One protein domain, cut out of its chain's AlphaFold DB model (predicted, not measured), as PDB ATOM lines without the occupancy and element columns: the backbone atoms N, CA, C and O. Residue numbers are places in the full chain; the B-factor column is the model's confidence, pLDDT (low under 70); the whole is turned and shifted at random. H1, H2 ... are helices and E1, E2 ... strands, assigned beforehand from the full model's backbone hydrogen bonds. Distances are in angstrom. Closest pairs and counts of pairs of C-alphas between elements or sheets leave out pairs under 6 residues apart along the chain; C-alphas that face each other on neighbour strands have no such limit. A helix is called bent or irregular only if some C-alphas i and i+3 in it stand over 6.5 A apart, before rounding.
ATOM      1  N   TRP A   5      -8.574  45.311   9.059       91.62
ATOM      2  CA  TRP A   5      -7.446  46.172   8.736       91.62
ATOM      3  C   TRP A   5      -6.267  45.836   9.643       91.62
ATOM      4  O   TRP A   5      -6.365  45.936  10.864       91.62
ATOM      5  N   ARG A   6      -5.134  45.484   9.040       93.06
ATOM      6  CA  ARG A   6      -3.909  45.124   9.749       93.06
ATOM      7  C   ARG A   6      -2.763  45.998   9.277       93.06
ATOM      8  O   ARG A   6      -2.317  45.887   8.134       93.06
ATOM      9  N   GLU A   7      -2.275  46.854  10.159       91.44
ATOM     10  CA  GLU A   7      -1.039  47.592   9.921       91.44
ATOM     11  C   GLU A   7       0.158  46.634   9.912       91.44
ATOM     12  O   GLU A   7       0.141  45.581  10.555       91.44
ATOM     13  N   LEU A   8       1.190  46.971   9.140       91.94
ATOM     14  CA  LEU A   8       2.461  46.255   9.144       91.94
ATOM     15  C   LEU A   8       3.494  47.165   9.814       91.94
ATOM     16  O   LEU A   8       3.966  48.078   9.144       91.94
ATOM     17  N   PRO A   9       3.847  46.943  11.095       88.62
ATOM     18  CA  PRO A   9       4.660  47.887  11.870       88.62
ATOM     19  C   PRO A   9       5.984  48.264  11.192       88.62
ATOM     20  O   PRO A   9       6.388  49.421  11.208       88.62
ATOM     21  N   ASP A  10       6.612  47.302  10.516       92.50
ATOM     22  CA  ASP A  10       7.924  47.475   9.885       92.50
ATOM     23  C   ASP A  10       7.856  47.976   8.431       92.50
ATOM     24  O   ASP A  10       8.858  47.977   7.714       92.50
ATOM     25  N   LYS A  11       6.667  48.339   7.929       90.56
ATOM     26  CA  LYS A  11       6.470  48.767   6.537       90.56
ATOM     27  C   LYS A  11       5.525  49.959   6.468       90.56
ATOM     28  O   LYS A  11       4.540  50.038   7.185       90.56
ATOM     29  N   LYS A  12       5.733  50.847   5.493       89.06
ATOM     30  CA  LYS A  12       4.759  51.900   5.151       89.06
ATOM     31  C   LYS A  12       3.583  51.321   4.346       89.06
ATOM     32  O   LYS A  12       3.333  51.730   3.215       89.06
ATOM     33  N   ALA A  13       2.928  50.296   4.885       89.69
ATOM     34  CA  ALA A  13       1.856  49.561   4.230       89.69
ATOM     35  C   ALA A  13       0.901  48.927   5.249       89.69
ATOM     36  O   ALA A  13       1.228  48.723   6.416       89.69
ATOM     37  N   SER A  14      -0.286  48.557   4.778       90.88
ATOM     38  CA  SER A  14      -1.296  47.848   5.562       90.88
ATOM     39  C   SER A  14      -1.918  46.742   4.714       90.88
ATOM     40  O   SER A  14      -1.791  46.734   3.489       90.88
ATOM     41  N   ARG A  15      -2.572  45.782   5.364       92.06
ATOM     42  CA  ARG A  15      -3.317  44.695   4.725       92.06
ATOM     43  C   ARG A  15      -4.780  44.804   5.107       92.06
ATOM     44  O   ARG A  15      -5.101  45.105   6.250       92.06
ATOM     45  N   ILE A  16      -5.653  44.508   4.154       92.56
ATOM     46  CA  ILE A  16      -7.090  44.400   4.386       92.56
ATOM     47  C   ILE A  16      -7.471  42.958   4.110       92.56
ATOM     48  O   ILE A  16      -7.259  42.466   3.003       92.56
ATOM     49  N   LEU A  17      -8.012  42.280   5.115       93.19
ATOM     50  CA  LEU A  17      -8.548  40.938   4.976       93.19
ATOM     51  C   LEU A  17     -10.070  40.993   5.033       93.19
ATOM     52  O   LEU A  17     -10.675  41.723   5.817       93.19
ATOM     53  N   ILE A  18     -10.694  40.186   4.188       93.75
ATOM     54  CA  ILE A  18     -12.120  39.916   4.229       93.75
ATOM     55  C   ILE A  18     -12.318  38.436   3.953       93.75
ATOM     56  O   ILE A  18     -11.653  37.859   3.094       93.75
ATOM     57  N   SER A  19     -13.216  37.820   4.707       92.81
ATOM     58  CA  SER A  19     -13.475  36.389   4.630       92.81
ATOM     59  C   SER A  19     -14.970  36.146   4.530       92.81
ATOM     60  O   SER A  19     -15.776  36.901   5.083       92.81
ATOM     61  N   HIS A  20     -15.321  35.078   3.831       91.31
ATOM     62  CA  HIS A  20     -16.680  34.587   3.701       91.31
ATOM     63  C   HIS A  20     -16.691  33.104   4.061       91.31
ATOM     64  O   HIS A  20     -15.802  32.384   3.601       91.31
ATOM     65  N   PRO A  21     -17.635  32.646   4.901       92.25
ATOM     66  CA  PRO A  21     -17.800  31.225   5.164       92.25
ATOM     67  C   PRO A  21     -18.055  30.482   3.851       92.25
ATOM     68  O   PRO A  21     -18.993  30.802   3.131       92.25
ATOM     69  N   ALA A  22     -17.222  29.493   3.553       92.31
ATOM     70  CA  ALA A  22     -17.338  28.675   2.360       92.31
ATOM     71  C   ALA A  22     -17.235  27.206   2.764       92.31
ATOM     72  O   ALA A  22     -16.350  26.820   3.526       92.31
ATOM     73  N   ASP A  23     -18.168  26.411   2.256       93.69
ATOM     74  CA  ASP A  23     -18.109  24.958   2.307       93.69
ATOM     75  C   ASP A  23     -17.539  24.490   0.969       93.69
ATOM     76  O   ASP A  23     -18.195  24.620  -0.071       93.69
ATOM     77  N   PHE A  24     -16.293  24.024   0.993       91.06
ATOM     78  CA  PHE A  24     -15.575  23.613  -0.208       91.06
ATOM     79  C   PHE A  24     -16.006  22.232  -0.710       91.06
ATOM     80  O   PHE A  24     -15.842  21.955  -1.900       91.06
ATOM     81  N   ASP A  25     -16.615  21.404   0.141       95.81
ATOM     82  CA  ASP A  25     -17.104  20.076  -0.235       95.81
ATOM     83  C   ASP A  25     -18.461  20.168  -0.954       95.81
ATOM     84  O   ASP A  25     -18.798  19.337  -1.805       95.81
ATOM     85  N   ASN A  26     -19.228  21.230  -0.688       95.00
ATOM     86  CA  ASN A  26     -20.500  21.485  -1.350       95.00
ATOM     87  C   ASN A  26     -20.342  22.222  -2.690       95.00
ATOM     88  O   ASN A  26     -20.471  23.446  -2.790       95.00
ATOM     89  N   LYS A  27     -20.170  21.439  -3.759       94.69
ATOM     90  CA  LYS A  27     -20.034  21.932  -5.142       94.69
ATOM     91  C   LYS A  27     -21.202  22.793  -5.630       94.69
ATOM     92  O   LYS A  27     -20.995  23.665  -6.469       94.69
ATOM     93  N   TYR A  28     -22.414  22.600  -5.105       95.94
ATOM     94  CA  TYR A  28     -23.575  23.411  -5.494       95.94
ATOM     95  C   TYR A  28     -23.446  24.870  -5.040       95.94
ATOM     96  O   TYR A  28     -24.036  25.754  -5.655       95.94
ATOM     97  N   LYS A  29     -22.650  25.131  -3.997       95.06
ATOM     98  CA  LYS A  29     -22.397  26.481  -3.475       95.06
ATOM     99  C   LYS A  29     -21.194  27.171  -4.112       95.06
ATOM    100  O   LYS A  29     -20.962  28.343  -3.838       95.06
ATOM    101  N   TRP A  30     -20.430  26.487  -4.964       94.75
ATOM    102  CA  TRP A  30     -19.219  27.070  -5.546       94.75
ATOM    103  C   TRP A  30     -19.518  28.320  -6.366       94.75
ATOM    104  O   TRP A  30     -18.808  29.306  -6.212       94.75
ATOM    105  N   SER A  31     -20.581  28.319  -7.180       96.06
ATOM    106  CA  SER A  31     -20.943  29.508  -7.966       96.06
ATOM    107  C   SER A  31     -21.137  30.730  -7.067       96.06
ATOM    108  O   SER A  31     -20.497  31.749  -7.289       96.06
ATOM    109  N   GLU A  32     -21.922  30.595  -5.995       95.75
ATOM    110  CA  GLU A  32     -22.167  31.671  -5.025       95.75
ATOM    111  C   GLU A  32     -20.865  32.166  -4.370       95.75
ATOM    112  O   GLU A  32     -20.640  33.370  -4.237       95.75
ATOM    113  N   GLN A  33     -19.972  31.246  -3.996       95.00
ATOM    114  CA  GLN A  33     -18.681  31.577  -3.386       95.00
ATOM    115  C   GLN A  33     -17.767  32.342  -4.355       95.00
ATOM    116  O   GLN A  33     -17.111  33.311  -3.960       95.00
ATOM    117  N   PHE A  34     -17.731  31.931  -5.627       95.12
ATOM    118  CA  PHE A  34     -16.976  32.620  -6.674       95.12
ATOM    119  C   PHE A  34     -17.573  33.991  -7.000       95.12
ATOM    120  O   PHE A  34     -16.822  34.959  -7.138       95.12
ATOM    121  N   ASP A  35     -18.899  34.100  -7.056       96.56
ATOM    122  CA  ASP A  35     -19.595  35.369  -7.274       96.56
ATOM    123  C   ASP A  35     -19.279  36.362  -6.150       96.56
ATOM    124  O   ASP A  35     -18.948  37.522  -6.414       96.56
ATOM    125  N   TRP A  36     -19.270  35.896  -4.895       95.75
ATOM    126  CA  TRP A  36     -18.846  36.710  -3.757       95.75
ATOM    127  C   TRP A  36     -17.392  37.180  -3.896       95.75
ATOM    128  O   TRP A  36     -17.099  38.366  -3.711       95.75
ATOM    129  N   ALA A  37     -16.475  36.275  -4.254       95.19
ATOM    130  CA  ALA A  37     -15.066  36.616  -4.427       95.19
ATOM    131  C   ALA A  37     -14.869  37.668  -5.532       95.19
ATOM    132  O   ALA A  37     -14.112  38.628  -5.344       95.19
ATOM    133  N   MET A  38     -15.585  37.541  -6.656       97.25
ATOM    134  CA  MET A  38     -15.504  38.524  -7.733       97.25
ATOM    135  C   MET A  38     -16.106  39.872  -7.362       97.25
ATOM    136  O   MET A  38     -15.497  40.906  -7.650       97.25
ATOM    137  N   ASP A  39     -17.260  39.893  -6.699       96.50
ATOM    138  CA  ASP A  39     -17.870  41.137  -6.235       96.50
ATOM    139  C   ASP A  39     -16.917  41.908  -5.305       96.50
ATOM    140  O   ASP A  39     -16.667  43.105  -5.499       96.50
ATOM    141  N   VAL A  40     -16.289  41.213  -4.352       95.25
ATOM    142  CA  VAL A  40     -15.289  41.804  -3.456       95.25
ATOM    143  C   VAL A  40     -14.074  42.325  -4.229       95.25
ATOM    144  O   VAL A  40     -13.652  43.461  -3.995       95.25
ATOM    145  N   ALA A  41     -13.535  41.558  -5.181       94.50
ATOM    146  CA  ALA A  41     -12.393  41.984  -5.990       94.50
ATOM    147  C   ALA A  41     -12.709  43.240  -6.824       94.50
ATOM    148  O   ALA A  41     -11.904  44.175  -6.890       94.50
ATOM    149  N   VAL A  42     -13.905  43.316  -7.418       96.38
ATOM    150  CA  VAL A  42     -14.362  44.496  -8.168       96.38
ATOM    151  C   VAL A  42     -14.535  45.700  -7.242       96.38
ATOM    152  O   VAL A  42     -14.127  46.805  -7.610       96.38
ATOM    153  N   LYS A  43     -15.093  45.513  -6.039       94.12
ATOM    154  CA  LYS A  43     -15.218  46.575  -5.027       94.12
ATOM    155  C   LYS A  43     -13.852  47.106  -4.599       94.12
ATOM    156  O   LYS A  43     -13.661  48.321  -4.600       94.12
ATOM    157  N   MET A  44     -12.891  46.223  -4.319       92.75
ATOM    158  CA  MET A  44     -11.515  46.616  -3.995       92.75
ATOM    159  C   MET A  44     -10.876  47.394  -5.146       92.75
ATOM    160  O   MET A  44     -10.374  48.496  -4.932       92.75
ATOM    161  N   LYS A  45     -10.972  46.888  -6.383       93.94
ATOM    162  CA  LYS A  45     -10.469  47.598  -7.564       93.94
ATOM    163  C   LYS A  45     -11.089  48.989  -7.674       93.94
ATOM    164  O   LYS A  45     -10.358  49.951  -7.843       93.94
ATOM    165  N   LYS A  46     -12.411  49.130  -7.554       94.94
ATOM    166  CA  LYS A  46     -13.087  50.438  -7.642       94.94
ATOM    167  C   LYS A  46     -12.647  51.402  -6.535       94.94
ATOM    168  O   LYS A  46     -12.397  52.565  -6.836       94.94
ATOM    169  N   ALA A  47     -12.533  50.927  -5.295       92.62
ATOM    170  CA  ALA A  47     -12.153  51.751  -4.148       92.62
ATOM    171  C   ALA A  47     -10.696  52.233  -4.224       92.62
ATOM    172  O   ALA A  47     -10.417  53.402  -3.962       92.62
ATOM    173  N   PHE A  48      -9.773  51.350  -4.618       90.38
ATOM    174  CA  PHE A  48      -8.339  51.640  -4.608       90.38
ATOM    175  C   PHE A  48      -7.778  52.114  -5.949       90.38
ATOM    176  O   PHE A  48      -6.697  52.684  -5.957       90.38
ATOM    177  N   LYS A  49      -8.502  51.977  -7.072       93.19
ATOM    178  CA  LYS A  49      -8.027  52.397  -8.408       93.19
ATOM    179  C   LYS A  49      -7.571  53.858  -8.478       93.19
ATOM    180  O   LYS A  49      -6.721  54.168  -9.292       93.19
ATOM    181  N   LYS A  50      -8.139  54.764  -7.674       91.62
ATOM    182  CA  LYS A  50      -7.706  56.175  -7.641       91.62
ATOM    183  C   LYS A  50      -6.314  56.356  -7.007       91.62
ATOM    184  O   LYS A  50      -5.685  57.386  -7.218       91.62
TER     185      LYS A  50
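What this domain is: This is residues 5 to 50 of the 52 residues of the protein "DUF4268 domain-containing protein" of Firmicutes bacterium ADurb.Bin419 (UniProt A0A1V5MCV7). Picture an open, flat V: one arm is the small hairpin of E1 and E2 followed by the stretched link of residues 18 to 26, and the other is the long helix H1, which folds back from the far end of that link. The turn of the hairpin, residues 8 to 13, sticks out at the tip of the first arm, and residues 45 to 50 stick out at the tip of the second. The printed part has 46 residues, with E1, E2 and H1 in that order along it, an antiparallel sheet of order E1 - E2, and a mixed class of helices and strands. It is only just extended, close to loose, with a radius of gyration of the C-alphas of 14.3 A and spans of 41 by 24 by 10 A.

How they stand to each other: Look first at E1, residues 5 to 7, and E2, residues 14 to 17, antiparallel neighbours that form a hairpin, with 152 degrees between their directions. The C-alphas of Glu 7 and Ser 14 face each other at 4.4 A. N 6 and O 15 are within hydrogen-bond range at 2.8 A, as are N 15 and O 6 at 2.8 A. Go on to H1, residues 27 to 48, which is apart from E1. In its backbone, 16 of 18 O i to N i+4 pairs are within hydrogen-bond range.

Where its parts are: Find C-alpha 5 at (-7.446, 46.172, 8.736), where E1 begins. E2 runs 10.0 A from C-alpha 14 to C-alpha 17. H1 begins at C-alpha 27, at (-20.034, 21.932, -5.142), and runs 31.9 A to C-alpha 48, at (-8.339, 51.640, -4.608). It is irregular: C-alphas 28 and 31 are 7.1 A apart.

The domain as a whole: The two C-alphas farthest apart, those of Asp 10 and Tyr 28, are 42.5 A from each other. The printed part has no cut, and the links E1 to E2 and E2 to H1 are short. The mean pLDDT of the printed part is 93.4, and no printed residue is under 70.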